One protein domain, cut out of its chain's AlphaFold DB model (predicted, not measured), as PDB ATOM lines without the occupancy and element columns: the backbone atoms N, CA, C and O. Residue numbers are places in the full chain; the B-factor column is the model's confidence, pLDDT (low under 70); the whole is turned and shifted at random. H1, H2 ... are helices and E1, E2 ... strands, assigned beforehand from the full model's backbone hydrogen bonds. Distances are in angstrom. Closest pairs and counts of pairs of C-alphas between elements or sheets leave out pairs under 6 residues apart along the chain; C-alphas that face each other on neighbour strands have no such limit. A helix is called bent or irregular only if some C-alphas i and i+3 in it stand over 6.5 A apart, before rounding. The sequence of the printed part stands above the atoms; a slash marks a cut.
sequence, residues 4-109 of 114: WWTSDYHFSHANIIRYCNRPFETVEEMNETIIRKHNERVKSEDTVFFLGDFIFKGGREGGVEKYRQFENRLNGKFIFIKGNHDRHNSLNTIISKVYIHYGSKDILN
ATOM      1  N   TRP A   4     -53.635  10.940  36.653       95.62
ATOM      2  CA  TRP A   4     -52.431  10.231  36.235       95.62
ATOM      3  C   TRP A   4     -51.204  11.120  36.390       95.62
ATOM      4  O   TRP A   4     -51.271  12.335  36.199       95.62
ATOM      5  N   TRP A   5     -50.067  10.490  36.669       92.56
ATOM      6  CA  TRP A   5     -48.764  11.142  36.742       92.56
ATOM      7  C   TRP A   5     -47.787  10.409  35.842       92.56
ATOM      8  O   TRP A   5     -47.674   9.186  35.897       92.56
ATOM      9  N   THR A   6     -47.088  11.161  35.002       94.12
ATOM     10  CA  THR A   6     -46.072  10.634  34.089       94.12
ATOM     11  C   THR A   6     -45.095  11.753  33.737       94.12
ATOM     12  O   THR A   6     -45.370  12.925  33.988       94.12
ATOM     13  N   SER A   7     -43.953  11.419  33.156       93.38
ATOM     14  CA  SER A   7     -42.995  12.393  32.629       93.38
ATOM     15  C   SER A   7     -42.138  11.768  31.538       93.38
ATOM     16  O   SER A   7     -42.331  10.597  31.207       93.38
ATOM     17  N   ASP A   8     -41.196  12.541  30.997       92.62
ATOM     18  CA  ASP A   8     -40.056  12.009  30.244       92.62
ATOM     19  C   ASP A   8     -40.451  11.205  28.993       92.62
ATOM     20  O   ASP A   8     -39.798  10.226  28.613       92.62
ATOM     21  N   TYR A   9     -41.513  11.629  28.304       94.56
ATOM     22  CA  TYR A   9     -41.866  11.033  27.013       94.56
ATOM     23  C   TYR A   9     -40.767  11.299  25.990       94.56
ATOM     24  O   TYR A   9     -40.420  10.383  25.243       94.56
ATOM     25  N   HIS A  10     -40.124  12.474  26.047       92.81
ATOM     26  CA  HIS A  10     -39.038  12.850  25.140       92.81
ATOM     27  C   HIS A  10     -39.434  12.634  23.668       92.81
ATOM     28  O   HIS A  10     -38.661  12.083  22.881       92.81
ATOM     29  N   PHE A  11     -40.652  13.045  23.291       92.81
ATOM     30  CA  PHE A  11     -41.101  12.944  21.902       92.81
ATOM     31  C   PHE A  11     -40.104  13.623  20.960       92.81
ATOM     32  O   PHE A  11     -39.541  14.676  21.277       92.81
ATOM     33  N   SER A  12     -39.873  12.989  19.811       91.00
ATOM     34  CA  SER A  12     -38.970  13.481  18.758       91.00
ATOM     35  C   SER A  12     -37.492  13.614  19.189       91.00
ATOM     36  O   SER A  12     -36.716  14.303  18.527       91.00
ATOM     37  N   HIS A  13     -37.074  12.942  20.272       90.69
ATOM     38  CA  HIS A  13     -35.692  12.932  20.769       90.69
ATOM     39  C   HIS A  13     -34.937  11.653  20.358       90.69
ATOM     40  O   HIS A  13     -34.704  10.783  21.189       90.69
ATOM     41  N   ALA A  14     -34.501  11.514  19.104       91.50
ATOM     42  CA  ALA A  14     -33.873  10.267  18.628       91.50
ATOM     43  C   ALA A  14     -32.680   9.790  19.489       91.50
ATOM     44  O   ALA A  14     -32.556   8.608  19.805       91.50
ATOM     45  N   ASN A  15     -31.843  10.718  19.962       90.56
ATOM     46  CA  ASN A  15     -30.682  10.393  20.793       90.56
ATOM     47  C   ASN A  15     -31.039   9.805  22.174       90.56
ATOM     48  O   ASN A  15     -30.203   9.109  22.758       90.56
ATOM     49  N   ILE A  16     -32.257  10.031  22.693       91.56
ATOM     50  CA  ILE A  16     -32.672   9.507  24.005       91.56
ATOM     51  C   ILE A  16     -32.737   7.982  24.021       91.56
ATOM     52  O   ILE A  16     -32.551   7.371  25.071       91.56
ATOM     53  N   ILE A  17     -32.958   7.366  22.855       93.19
ATOM     54  CA  ILE A  17     -32.955   5.914  22.697       93.19
ATOM     55  C   ILE A  17     -31.605   5.364  23.150       93.19
ATOM     56  O   ILE A  17     -31.547   4.516  24.037       93.19
ATOM     57  N   ARG A  18     -30.516   5.929  22.621       93.69
ATOM     58  CA  ARG A  18     -29.155   5.552  23.002       93.69
ATOM     59  C   ARG A  18     -28.818   5.988  24.426       93.69
ATOM     60  O   ARG A  18     -28.250   5.205  25.174       93.69
ATOM     61  N   TYR A  19     -29.136   7.227  24.808       91.69
ATOM     62  CA  TYR A  19     -28.725   7.764  26.113       91.69
ATOM     63  C   TYR A  19     -29.391   7.072  27.300       91.69
ATOM     64  O   TYR A  19     -28.776   6.965  28.357       91.69
ATOM     65  N   CYS A  20     -30.614   6.576  27.124       92.25
ATOM     66  CA  CYS A  20     -31.365   5.900  28.178       92.25
ATOM     67  C   CYS A  20     -31.576   4.403  27.907       92.25
ATOM     68  O   CYS A  20     -32.396   3.793  28.588       92.25
ATOM     69  N   ASN A  21     -30.882   3.816  26.922       94.38
ATOM     70  CA  ASN A  21     -31.056   2.420  26.500       94.38
ATOM     71  C   ASN A  21     -32.533   2.038  26.281       94.38
ATOM     72  O   ASN A  21     -32.992   0.988  26.737       94.38
ATOM     73  N   ARG A  22     -33.313   2.913  25.629       95.00
ATOM     74  CA  ARG A  22     -34.716   2.600  25.328       95.00
ATOM     75  C   ARG A  22     -34.765   1.510  24.248       95.00
ATOM     76  O   ARG A  22     -33.980   1.576  23.306       95.00
ATOM     77  N   PRO A  23     -35.679   0.532  24.346       96.69
ATOM     78  CA  PRO A  23     -35.711  -0.627  23.458       96.69
ATOM     79  C   PRO A  23     -36.446  -0.314  22.143       96.69
ATOM     80  O   PRO A  23     -37.461  -0.935  21.848       96.69
ATOM     81  N   PHE A  24     -35.971   0.683  21.396       97.12
ATOM     82  CA  PHE A  24     -36.556   1.102  20.119       97.12
ATOM     83  C   PHE A  24     -35.459   1.295  19.084       97.12
ATOM     84  O   PHE A  24     -34.378   1.779  19.415       97.12
ATOM     85  N   GLU A  25     -35.735   0.949  17.834       95.06
ATOM     86  CA  GLU A  25     -34.783   1.164  16.741       95.06
ATOM     87  C   GLU A  25     -34.886   2.587  16.185       95.06
ATOM     88  O   GLU A  25     -33.884   3.179  15.779       95.06
ATOM     89  N   THR A  26     -36.096   3.157  16.194       95.44
ATOM     90  CA  THR A  26     -36.385   4.478  15.617       95.44
ATOM     91  C   THR A  26     -37.169   5.376  16.575       95.44
ATOM     92  O   THR A  26     -37.863   4.913  17.485       95.44
ATOM     93  N   VAL A  27     -37.061   6.696  16.379       93.00
ATOM     94  CA  VAL A  27     -37.806   7.677  17.185       93.00
ATOM     95  C   VAL A  27     -39.304   7.604  16.890       93.00
ATOM     96  O   VAL A  27     -40.117   7.796  17.788       93.00
ATOM     97  N   GLU A  28     -39.672   7.253  15.661       94.31
ATOM     98  CA  GLU A  28     -41.045   7.029  15.228       94.31
ATOM     99  C   GLU A  28     -41.663   5.842  15.975       94.31
ATOM    100  O   GLU A  28     -42.732   5.984  16.567       94.31
ATOM    101  N   GLU A  29     -40.965   4.702  16.039       97.69
ATOM    102  CA  GLU A  29     -41.417   3.523  16.789       97.69
ATOM    103  C   GLU A  29     -41.630   3.844  18.277       97.69
ATOM    104  O   GLU A  29     -42.654   3.475  18.869       97.69
ATOM    105  N   MET A  30     -40.683   4.570  18.877       96.81
ATOM    106  CA  MET A  30     -40.783   5.024  20.260       96.81
ATOM    107  C   MET A  30     -42.009   5.925  20.460       96.81
ATOM    108  O   MET A  30     -42.813   5.678  21.364       96.81
ATOM    109  N   ASN A  31     -42.167   6.951  19.621       96.06
ATOM    110  CA  ASN A  31     -43.265   7.910  19.700       96.06
ATOM    111  C   ASN A  31     -44.628   7.198  19.602       96.06
ATOM    112  O   ASN A  31     -45.499   7.400  20.453       96.06
ATOM    113  N   GLU A  32     -44.803   6.318  18.613       98.06
ATOM    114  CA  GLU A  32     -46.042   5.558  18.413       98.06
ATOM    115  C   GLU A  32     -46.329   4.593  19.568       98.06
ATOM    116  O   GLU A  32     -47.471   4.464  20.025       98.06
ATOM    117  N   THR A  33     -45.291   3.949  20.103       98.44
ATOM    118  CA  THR A  33     -45.438   3.054  21.253       98.44
ATOM    119  C   THR A  33     -45.887   3.810  22.500       98.44
ATOM    120  O   THR A  33     -46.793   3.339  23.191       98.44
ATOM    121  N   ILE A  34     -45.312   4.987  22.774       98.25
ATOM    122  CA  ILE A  34     -45.719   5.841  23.898       98.25
ATOM    123  C   ILE A  34     -47.195   6.228  23.760       98.25
ATOM    124  O   ILE A  34     -47.961   6.028  24.704       98.25
ATOM    125  N   ILE A  35     -47.614   6.708  22.583       98.56
ATOM    126  CA  ILE A  35     -49.005   7.116  22.323       98.56
ATOM    127  C   ILE A  35     -49.968   5.956  22.565       98.56
ATOM    128  O   ILE A  35     -50.939   6.089  23.314       98.56
ATOM    129  N   ARG A  36     -49.681   4.787  21.983       98.69
ATOM    130  CA  ARG A  36     -50.516   3.597  22.157       98.69
ATOM    131  C   ARG A  36     -50.615   3.193  23.628       98.69
ATOM    132  O   ARG A  36     -51.717   2.997  24.135       98.69
ATOM    133  N   LYS A  37     -49.483   3.088  24.332       98.38
ATOM    134  CA  LYS A  37     -49.443   2.665  25.742       98.38
ATOM    135  C   LYS A  37     -50.129   3.646  26.684       98.38
ATOM    136  O   LYS A  37     -50.735   3.202  27.666       98.38
ATOM    137  N   HIS A  38     -50.051   4.938  26.383       98.50
ATOM    138  CA  HIS A  38     -50.783   5.979  27.086       98.50
ATOM    139  C   HIS A  38     -52.296   5.800  26.897       98.50
ATOM    140  O   HIS A  38     -53.026   5.639  27.875       98.50
ATOM    141  N   ASN A  39     -52.756   5.730  25.646       98.62
ATOM    142  CA  ASN A  39     -54.181   5.655  25.303       98.62
ATOM    143  C   ASN A  39     -54.852   4.339  25.736       98.62
ATOM    144  O   ASN A  39     -56.056   4.319  25.991       98.62
ATOM    145  N   GLU A  40     -54.089   3.248  25.883       98.44
ATOM    146  CA  GLU A  40     -54.567   1.998  26.501       98.44
ATOM    147  C   GLU A  40     -55.112   2.234  27.928       98.44
ATOM    148  O   GLU A  40     -56.066   1.572  28.346       98.44
ATOM    149  N   ARG A  41     -54.529   3.181  28.677       98.00
ATOM    150  CA  ARG A  41     -54.789   3.394  30.114       98.00
ATOM    151  C   ARG A  41     -55.591   4.659  30.395       98.00
ATOM    152  O   ARG A  41     -56.564   4.599  31.141       98.00
ATOM    153  N   VAL A  42     -55.192   5.773  29.793       98.50
ATOM    154  CA  VAL A  42     -55.771   7.095  30.045       98.50
ATOM    155  C   VAL A  42     -57.017   7.288  29.185       98.50
ATOM    156  O   VAL A  42     -57.010   6.981  27.989       98.50
ATOM    157  N   LYS A  43     -58.101   7.773  29.796       98.38
ATOM    158  CA  LYS A  43     -59.357   8.109  29.107       98.38
ATOM    159  C   LYS A  43     -59.450   9.610  28.839       98.38
ATOM    160  O   LYS A  43     -58.735  10.399  29.451       98.38
ATOM    161  N   SER A  44     -60.290  10.017  27.891       97.69
ATOM    162  CA  SER A  44     -60.365  11.417  27.443       97.69
ATOM    163  C   SER A  44     -60.832  12.375  28.545       97.69
ATOM    164  O   SER A  44     -60.464  13.550  28.546       97.69
ATOM    165  N   GLU A  45     -61.603  11.877  29.510       98.00
ATOM    166  CA  GLU A  45     -62.060  12.619  30.680       98.00
ATOM    167  C   GLU A  45     -61.026  12.722  31.813       98.00
ATOM    168  O   GLU A  45     -61.217  13.533  32.720       98.00
ATOM    169  N   ASP A  46     -59.952  11.929  31.781       98.44
ATOM    170  CA  ASP A  46     -58.939  11.902  32.838       98.44
ATOM    171  C   ASP A  46     -58.043  13.147  32.813       98.44
ATOM    172  O   ASP A  46     -57.955  13.869  31.820       98.44
ATOM    173  N   THR A  47     -57.344  13.399  33.920       97.00
ATOM    174  CA  THR A  47     -56.334  14.463  34.015       97.00
ATOM    175  C   THR A  47     -54.943  13.861  34.138       97.00
ATOM    176  O   THR A  47     -54.720  12.961  34.950       97.00
ATOM    177  N   VAL A  48     -53.996  14.378  33.359       96.81
ATOM    178  CA  VAL A  48     -52.604  13.922  33.332       96.81
ATOM    179  C   VAL A  48     -51.700  15.054  33.801       96.81
ATOM    180  O   VAL A  48     -51.547  16.064  33.117       96.81
ATOM    181  N   PHE A  49     -51.061  14.878  34.952       94.12
ATOM    182  CA  PHE A  49     -49.970  15.741  35.392       94.12
ATOM    183  C   PHE A  49     -48.674  15.266  34.738       94.12
ATOM    184  O   PHE A  49     -48.153  14.198  35.071       94.12
ATOM    185  N   PHE A  50     -48.160  16.060  33.802       94.00
ATOM    186  CA  PHE A  50     -46.960  15.726  33.046       94.00
ATOM    187  C   PHE A  50     -45.739  16.438  33.628       94.00
ATOM    188  O   PHE A  50     -45.619  17.659  33.531       94.00
ATOM    189  N   LEU A  51     -44.838  15.686  34.259       92.12
ATOM    190  CA  LEU A  51     -43.787  16.210  35.141       92.12
ATOM    191  C   LEU A  51     -42.462  16.481  34.406       92.12
ATOM    192  O   LEU A  51     -41.397  16.034  34.851       92.12
ATOM    193  N   GLY A  52     -42.563  17.210  33.295       90.00
ATOM    194  CA  GLY A  52     -41.442  17.688  32.487       90.00
ATOM    195  C   GLY A  52     -41.002  16.763  31.354       90.00
ATOM    196  O   GLY A  52     -41.295  15.565  31.351       90.00
ATOM    197  N   ASP A  53     -40.285  17.364  30.403       89.94
ATOM    198  CA  ASP A  53     -39.586  16.713  29.289       89.94
ATOM    199  C   ASP A  53     -40.527  15.944  28.352       89.94
ATOM    200  O   ASP A  53     -40.358  14.764  28.027       89.94
ATOM    201  N   PHE A  54     -41.578  16.641  27.919       91.88
ATOM    202  CA  PHE A  54     -42.597  16.075  27.038       91.88
ATOM    203  C   PHE A  54     -42.073  15.848  25.618       91.88
ATOM    204  O   PHE A  54     -42.266  14.776  25.047       91.88
ATOM    205  N   ILE A  55     -41.401  16.852  25.051       88.88
ATOM    206  CA  ILE A  55     -40.932  16.865  23.663       88.88
ATOM    207  C   ILE A  55     -39.544  17.498  23.583       88.88
ATOM    208  O   ILE A  55     -39.240  18.454  24.295       88.88
ATOM    209  N   PHE A  56     -38.690  17.003  22.697       87.19
ATOM    210  CA  PHE A  56     -37.399  17.625  22.437       87.19
ATOM    211  C   PHE A  56     -37.513  18.752  21.406       87.19
ATOM    212  O   PHE A  56     -38.358  18.737  20.516       87.19
ATOM    213  N   LYS A  57     -36.675  19.782  21.552       73.88
ATOM    214  CA  LYS A  57     -36.684  20.953  20.666       73.88
ATOM    215  C   LYS A  57     -36.366  20.564  19.215       73.88
ATOM    216  O   LYS A  57     -35.459  19.775  18.966       73.88
ATOM    217  N   GLY A  58     -37.056  21.197  18.270       60.94
ATOM    218  CA  GLY A  58     -36.730  21.103  16.849       60.94
ATOM    219  C   GLY A  58     -35.417  21.792  16.475       60.94
ATOM    220  O   GLY A  58     -35.102  22.857  17.006       60.94
ATOM    221  N   GLY A  59     -34.648  21.184  15.567       51.38
ATOM    222  CA  GLY A  59     -33.339  21.636  15.078       51.38
ATOM    223  C   GLY A  59     -32.715  20.618  14.107       51.38
ATOM    224  O   GLY A  59     -33.410  19.741  13.612       51.38
ATOM    225  N   ARG A  60     -31.396  20.677  13.850       46.03
ATOM    226  CA  ARG A  60     -30.691  19.657  13.027       46.03
ATOM    227  C   ARG A  60     -30.808  18.226  13.581       46.03
ATOM    228  O   ARG A  60     -30.629  17.279  12.829       46.03
ATOM    229  N   GLU A  61     -31.092  18.094  14.875       49.16
ATOM    230  CA  GLU A  61     -31.083  16.832  15.633       49.16
ATOM    231  C   GLU A  61     -32.392  16.590  16.415       49.16
ATOM    232  O   GLU A  61     -32.444  15.739  17.299       49.16
ATOM    233  N   GLY A  62     -33.453  17.355  16.127       50.72
ATOM    234  CA  GLY A  62     -34.753  17.236  16.792       50.72
ATOM    235  C   GLY A  62     -35.889  17.686  15.877       50.72
ATOM    236  O   GLY A  62     -35.699  18.562  15.033       50.72
ATOM    237  N   GLY A  63     -37.064  17.071  16.010       51.66
ATOM    238  CA  GLY A  63     -38.179  17.266  15.078       51.66
ATOM    239  C   GLY A  63     -38.707  18.705  15.035       51.66
ATOM    240  O   GLY A  63     -38.865  19.350  16.063       51.66
ATOM    241  N   VAL A  64     -39.070  19.199  13.846       60.94
ATOM    242  CA  VAL A  64     -39.830  20.460  13.627       60.94
ATOM    243  C   VAL A  64     -41.237  20.452  14.250       60.94
ATOM    244  O   VAL A  64     -42.016  21.397  14.100       60.94
ATOM    245  N   GLU A  65     -41.571  19.369  14.934       69.56
ATOM    246  CA  GLU A  65     -42.888  19.048  15.426       69.56
ATOM    247  C   GLU A  65     -43.255  19.890  16.646       69.56
ATOM    248  O   GLU A  65     -42.468  20.150  17.563       69.56
ATOM    249  N   LYS A  66     -44.502  20.351  16.648       82.44
ATOM    250  CA  LYS A  66     -45.059  21.091  17.777       82.44
ATOM    251  C   LYS A  66     -45.611  20.092  18.779       82.44
ATOM    252  O   LYS A  66     -46.264  19.135  18.380       82.44
ATOM    253  N   TYR A  67     -45.475  20.374  20.074       87.19
ATOM    254  CA  TYR A  67     -45.995  19.511  21.139       87.19
ATOM    255  C   TYR A  67     -47.485  19.170  20.936       87.19
ATOM    256  O   TYR A  67     -47.894  18.039  21.179       87.19
ATOM    257  N   ARG A  68     -48.269  20.111  20.379       89.31
ATOM    258  CA  ARG A  68     -49.687  19.925  20.031       89.31
ATOM    259  C   ARG A  68     -49.950  18.748  19.088       89.31
ATOM    260  O   ARG A  68     -51.022  18.164  19.155       89.31
ATOM    261  N   GLN A  69     -49.011  18.390  18.210       90.94
ATOM    262  CA  GLN A  69     -49.170  17.236  17.315       90.94
ATOM    263  C   GLN A  69     -49.204  15.918  18.095       90.94
ATOM    264  O   GLN A  69     -49.949  15.017  17.721       90.94
ATOM    265  N   PHE A  70     -48.455  15.826  19.195       93.62
ATOM    266  CA  PHE A  70     -48.487  14.681  20.101       93.62
ATOM    267  C   PHE A  70     -49.634  14.785  21.103       93.62
ATOM    268  O   PHE A  70     -50.365  13.818  21.280       93.62
ATOM    269  N   GLU A  71     -49.839  15.960  21.705       94.75
ATOM    270  CA  GLU A  71     -50.929  16.208  22.659       94.75
ATOM    271  C   GLU A  71     -52.294  15.837  22.065       94.75
ATOM    272  O   GLU A  71     -53.050  15.104  22.690       94.75
ATOM    273  N   ASN A  72     -52.576  16.234  20.819       95.75
ATOM    274  CA  ASN A  72     -53.843  15.925  20.145       95.75
ATOM    275  C   ASN A  72     -54.071  14.424  19.892       95.75
ATOM    276  O   ASN A  72     -55.184  14.022  19.559       95.75
ATOM    277  N   ARG A  73     -53.022  13.600  19.984       97.81
ATOM    278  CA  ARG A  73     -53.081  12.145  19.783       97.81
ATOM    279  C   ARG A  73     -53.150  11.379  21.104       97.81
ATOM    280  O   ARG A  73     -53.318  10.159  21.078       97.81
ATOM    281  N   LEU A  74     -52.996  12.065  22.233       98.38
ATOM    282  CA  LEU A  74     -53.017  11.483  23.568       98.38
ATOM    283  C   LEU A  74     -54.371  11.735  24.233       98.38
ATOM    284  O   LEU A  74     -54.940  12.820  24.142       98.38
ATOM    285  N   ASN A  75     -54.878  10.724  24.926       98.56
ATOM    286  CA  ASN A  75     -56.071  10.861  25.746       98.56
ATOM    287  C   ASN A  75     -55.792  11.695  27.004       98.56
ATOM    288  O   ASN A  75     -54.706  11.669  27.570       98.56
ATOM    289  N   GLY A  76     -56.830  12.363  27.496       98.06
ATOM    290  CA  GLY A  76     -56.808  13.068  28.771       98.06
ATOM    291  C   GLY A  76     -56.495  14.556  28.643       98.06
ATOM    292  O   GLY A  76     -56.153  15.084  27.587       98.06
ATOM    293  N   LYS A  77     -56.666  15.256  29.761       97.31
ATOM    294  CA  LYS A  77     -56.437  16.694  29.899       97.31
ATOM    295  C   LYS A  77     -55.093  16.909  30.574       97.31
ATOM    296  O   LYS A  77     -54.919  16.546  31.739       97.31
ATOM    297  N   PHE A  78     -54.142  17.485  29.850       95.81
ATOM    298  CA  PHE A  78     -52.778  17.646  30.340       95.81
ATOM    299  C   PHE A  78     -52.610  18.905  31.194       95.81
ATOM    300  O   PHE A  78     -53.021  20.003  30.824       95.81
ATOM    301  N   ILE A  79     -51.932  18.739  32.329       94.06
ATOM    302  CA  ILE A  79     -51.348  19.809  33.132       94.06
ATOM    303  C   ILE A  79     -49.834  19.621  33.051       94.06
ATOM    304  O   ILE A  79     -49.277  18.716  33.671       94.06
ATOM    305  N   PHE A  80     -49.170  20.458  32.255       93.31
ATOM    306  CA  PHE A  80     -47.725  20.383  32.053       93.31
ATOM    307  C   PHE A  80     -46.975  21.146  33.140       93.31
ATOM    308  O   PHE A  80     -47.198  22.343  33.337       93.31
ATOM    309  N   ILE A  81     -46.042  20.463  33.797       90.50
ATOM    310  CA  ILE A  81     -45.056  21.046  34.701       90.50
ATOM    311  C   ILE A  81     -43.738  21.116  33.933       90.50
ATOM    312  O   ILE A  81     -43.345  20.156  33.276       90.50
ATOM    313  N   LYS A  82     -43.062  22.259  34.011       86.44
ATOM    314  CA  LYS A  82     -41.839  22.537  33.262       86.44
ATOM    315  C   LYS A  82     -40.710  21.563  33.624       86.44
ATOM    316  O   LYS A  82     -40.289  21.517  34.778       86.44
ATOM    317  N   GLY A  83     -40.183  20.858  32.625       82.19
ATOM    318  CA  GLY A  83     -38.937  20.097  32.702       82.19
ATOM    319  C   GLY A  83     -37.701  20.934  32.370       82.19
ATOM    320  O   GLY A  83     -37.785  22.096  31.949       82.19
ATOM    321  N   ASN A  84     -36.518  20.354  32.557       77.88
ATOM    322  CA  ASN A  84     -35.251  20.998  32.210       77.88
ATOM    323  C   ASN A  84     -35.063  21.100  30.689       77.88
ATOM    324  O   ASN A  84     -34.495  22.095  30.226       77.88
ATOM    325  N   HIS A  85     -35.587  20.147  29.913       70.25
ATOM    326  CA  HIS A  85     -35.515  20.171  28.452       70.25
ATOM    327  C   HIS A  85     -36.605  21.040  27.794       70.25
ATOM    328  O   HIS A  85     -36.497  21.352  26.606       70.25
ATOM    329  N   ASP A  86     -37.575  21.549  28.564       74.00
ATOM    330  CA  ASP A  86     -38.674  22.394  28.066       74.00
ATOM    331  C   ASP A  86     -38.320  23.890  27.937       74.00
ATOM    332  O   ASP A  86     -39.161  24.726  27.616       74.00
ATOM    333  N   ARG A  87     -37.068  24.292  28.192       67.88
ATOM    334  CA  ARG A  87     -36.684  25.720  28.203       67.88
ATOM    335  C   ARG A  87     -36.740  26.395  26.825       67.88
ATOM    336  O   ARG A  87     -36.827  27.618  26.779       67.88
ATOM    337  N   HIS A  88     -36.707  25.621  25.736       69.12
ATOM    338  CA  HIS A  88     -36.616  26.125  24.356       69.12
ATOM    339  C   HIS A  88     -37.321  25.227  23.323       69.12
ATOM    340  O   HIS A  88     -36.895  25.165  22.168       69.12
ATOM    341  N   ASN A  89     -38.355  24.489  23.726       74.56
ATOM    342  CA  ASN A  89     -39.182  23.721  22.798       74.56
ATOM    343  C   ASN A  89     -40.528  24.433  22.562       74.56
ATOM    344  O   ASN A  89     -40.751  25.566  22.990       74.56
ATOM    345  N   SER A  90     -41.422  23.777  21.825       77.81
ATOM    346  CA  SER A  90     -42.750  24.315  21.526       77.81
ATOM    347  C   SER A  90     -43.730  24.235  22.707       77.81
ATOM    348  O   SER A  90     -44.795  24.852  22.634       77.81
ATOM    349  N   LEU A  91     -43.394  23.505  23.778       82.75
ATOM    350  CA  LEU A  91     -44.191  23.396  24.995       82.75
ATOM    351  C   LEU A  91     -43.790  24.502  25.977       82.75
ATOM    352  O   LEU A  91     -42.802  24.402  26.698       82.75
ATOM    353  N   ASN A  92     -44.599  25.557  26.044       79.00
ATOM    354  CA  ASN A  92     -44.401  26.625  27.015       79.00
ATOM    355  C   ASN A  92     -45.440  26.519  28.137       79.00
ATOM    356  O   ASN A  92     -46.616  26.811  27.928       79.00
ATOM    357  N   THR A  93     -45.002  26.107  29.327       84.19
ATOM    358  CA  THR A  93     -45.813  26.117  30.551       84.19
ATOM    359  C   THR A  93     -45.201  27.055  31.588       84.19
ATOM    360  O   THR A  93     -43.981  27.122  31.756       84.19
ATOM    361  N   ILE A  94     -46.067  27.782  32.296       85.88
ATOM    362  CA  ILE A  94     -45.683  28.665  33.405       85.88
ATOM    363  C   ILE A  94     -45.571  27.912  34.738       85.88
ATOM    364  O   ILE A  94     -45.015  28.441  35.698       85.88
ATOM    365  N   ILE A  95     -46.089  26.680  34.809       87.62
ATOM    366  CA  ILE A  95     -46.091  25.877  36.033       87.62
ATOM    367  C   ILE A  95     -44.714  25.233  36.183       87.62
ATOM    368  O   ILE A  95     -44.350  24.338  35.425       87.62
ATOM    369  N   SER A  96     -43.939  25.678  37.166       84.88
ATOM    370  CA  SER A  96     -42.594  25.156  37.449       84.88
ATOM    371  C   SER A  96     -42.550  24.164  38.608       84.88
ATOM    372  O   SER A  96     -41.559  23.457  38.768       84.88
ATOM    373  N   LYS A  97     -43.604  24.111  39.430       83.38
ATOM    374  CA  LYS A  97     -43.667  23.242  40.603       83.38
ATOM    375  C   LYS A  97     -45.102  22.829  40.908       83.38
ATOM    376  O   LYS A  97     -46.029  23.614  40.735       83.38
ATOM    377  N   VAL A  98     -45.256  21.603  41.396       83.44
ATOM    378  CA  VAL A  98     -46.496  21.037  41.931       83.44
ATOM    379  C   VAL A  98     -46.162  20.368  43.258       83.44
ATOM    380  O   VAL A  98     -45.125  19.716  43.374       83.44
ATOM    381  N   TYR A  99     -47.048  20.530  44.237       83.50
ATOM    382  CA  TYR A  99     -47.009  19.826  45.512       83.50
ATOM    383  C   TYR A  99     -48.247  18.942  45.603       83.50
ATOM    384  O   TYR A  99     -49.360  19.409  45.355       83.50
ATOM    385  N   ILE A 100     -48.047  17.664  45.922       79.75
ATOM    386  CA  ILE A 100     -49.135  16.698  46.077       79.75
ATOM    387  C   ILE A 100     -49.118  16.205  47.514       79.75
ATOM    388  O   ILE A 100     -48.204  15.483  47.914       79.75
ATOM    389  N   HIS A 101     -50.157  16.585  48.248       82.94
ATOM    390  CA  HIS A 101     -50.414  16.133  49.606       82.94
ATOM    391  C   HIS A 101     -51.451  15.010  49.557       82.94
ATOM    392  O   HIS A 101     -52.550  15.196  49.031       82.94
ATOM    393  N   TYR A 102     -51.105  13.839  50.086       80.56
ATOM    394  CA  TYR A 102     -52.010  12.696  50.161       80.56
ATOM    395  C   TYR A 102     -51.967  12.097  51.565       80.56
ATOM    396  O   TYR A 102     -50.947  11.561  52.010       80.56
ATOM    397  N   GLY A 103     -53.083  12.228  52.283       87.19
ATOM    398  CA  GLY A 103     -53.114  11.979  53.721       87.19
ATOM    399  C   GLY A 103     -52.147  12.919  54.445       87.19
ATOM    400  O   GLY A 103     -52.231  14.133  54.291       87.19
ATOM    401  N   SER A 104     -51.211  12.354  55.205       85.75
ATOM    402  CA  SER A 104     -50.168  13.085  55.940       85.75
ATOM    403  C   SER A 104     -48.801  13.104  55.237       85.75
ATOM    404  O   SER A 104     -47.788  13.356  55.888       85.75
ATOM    405  N   LYS A 105     -48.741  12.790  53.934       75.75
ATOM    406  CA  LYS A 105     -47.483  12.663  53.182       75.75
ATOM    407  C   LYS A 105     -47.424  13.583  51.967       75.75
ATOM    408  O   LYS A 105     -48.404  13.715  51.231       75.75
ATOM    409  N   ASP A 106     -46.223  14.091  51.711       78.50
ATOM    410  CA  ASP A 106     -45.867  14.798  50.482       78.50
ATOM    411  C   ASP A 106     -45.287  13.787  49.490       78.50
ATOM    412  O   ASP A 106     -44.233  13.198  49.736       78.50
ATOM    413  N   ILE A 107     -45.993  13.542  48.385       72.38
ATOM    414  CA  ILE A 107     -45.664  12.445  47.454       72.38
ATOM    415  C   ILE A 107     -44.836  12.924  46.253       72.38
ATOM    416  O   ILE A 107     -44.179  12.121  45.594       72.38
ATOM    417  N   LEU A 108     -44.803  14.231  45.974       64.38
ATOM    418  CA  LEU A 108     -44.065  14.759  44.829       64.38
ATOM    419  C   LEU A 108     -43.365  16.087  45.138       64.38
ATOM    420  O   LEU A 108     -44.012  17.105  45.368       64.38
ATOM    421  N   ASN A 109     -42.031  16.066  45.068       52.16
ATOM    422  CA  ASN A 109     -41.149  17.235  45.102       52.16
ATOM    423  C   ASN A 109     -40.065  17.049  44.025       52.16
ATOM    424  O   ASN A 109     -38.929  16.691  44.331       52.16
TER     425      ASN A 109
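Overview. This is residues 4 to 109 of the 114 residues of the protein "Metallophos domain-containing protein" of Candidatus Omnitrophica bacterium CG1_02_46_14 (UniProt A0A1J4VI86). A small sheet of three parallel strands, E1, E2 and E3, makes a loosely covered wall, with H2 and H3 set off from it towards one side. The hairpin E4 and E5 makes an arm at one end, where residues 101 to 106 stick out; H1 and the loop around Arg 60 lie towards the other end. The 106 printed residues run E1 H1 H2 E2 H3 E3 H4 E4 E5; the class is mixed, helices and strands, with under half of the residues in named elements. The whole is compact, radius of gyration of the C-alphas 14.2 A, yet elongated, spanning 46 by 29 by 26 A.

Along the chain. The sheet holds E1, residues 4 to 6, from C-alpha 4 at (-52.431, 10.231, 36.235), E2, 47 to 51, 12.7 A, and E3, 77 to 81, 13.1 A. H1 is 14 to 19, H2 27 to 41, 21.8 A, H3 67 to 71, and H4 85 to 88, irregular, with C-alphas 85 and 88 7.3 A apart. E4 is 100 to 102; E5, 105 to 108, ends at C-alpha 108 (-44.065, 14.759, 44.829).

Arrangement. E1 and E2 are parallel, with N 49 and O 4 2.8 A apart; E2 and E3 are parallel, with N 79 and O 48 2.8 A apart. Each set E1, H1 H2, E2 and E2, H3, E3 is a strand-helix-strand unit, two parallel neighbour strands with helices between, with a right-handed crossover. H2 is not on the sheet, and neither is H3; their closest C-alphas, Ile 35 and Phe 70, are 7.9 A apart, close but not clearly touching. H1 and H2 are close but not clearly touching, Ala 14 to Val 27 4.9 A between C-alphas, about perpendicular at 85 degrees. E4 and E5 form an antiparallel hairpin, with N 102 and O 105 2.9 A apart; E5 is apart from E3. Every O i to N i+4 pair is within hydrogen-bond range in H3, 1 of 2 in H1 and 10 of 11 in H2; H4 is too short for one.

Size, cuts and confidence. The C-alphas farthest apart, Arg 60 and Ser 104, are 47.6 A apart. The printed part has no cut; the links E2 to H3 and H4 to E4 are long. Confidence is under 70 at residues 58 to 65, 87 to 88 and 108 to 109.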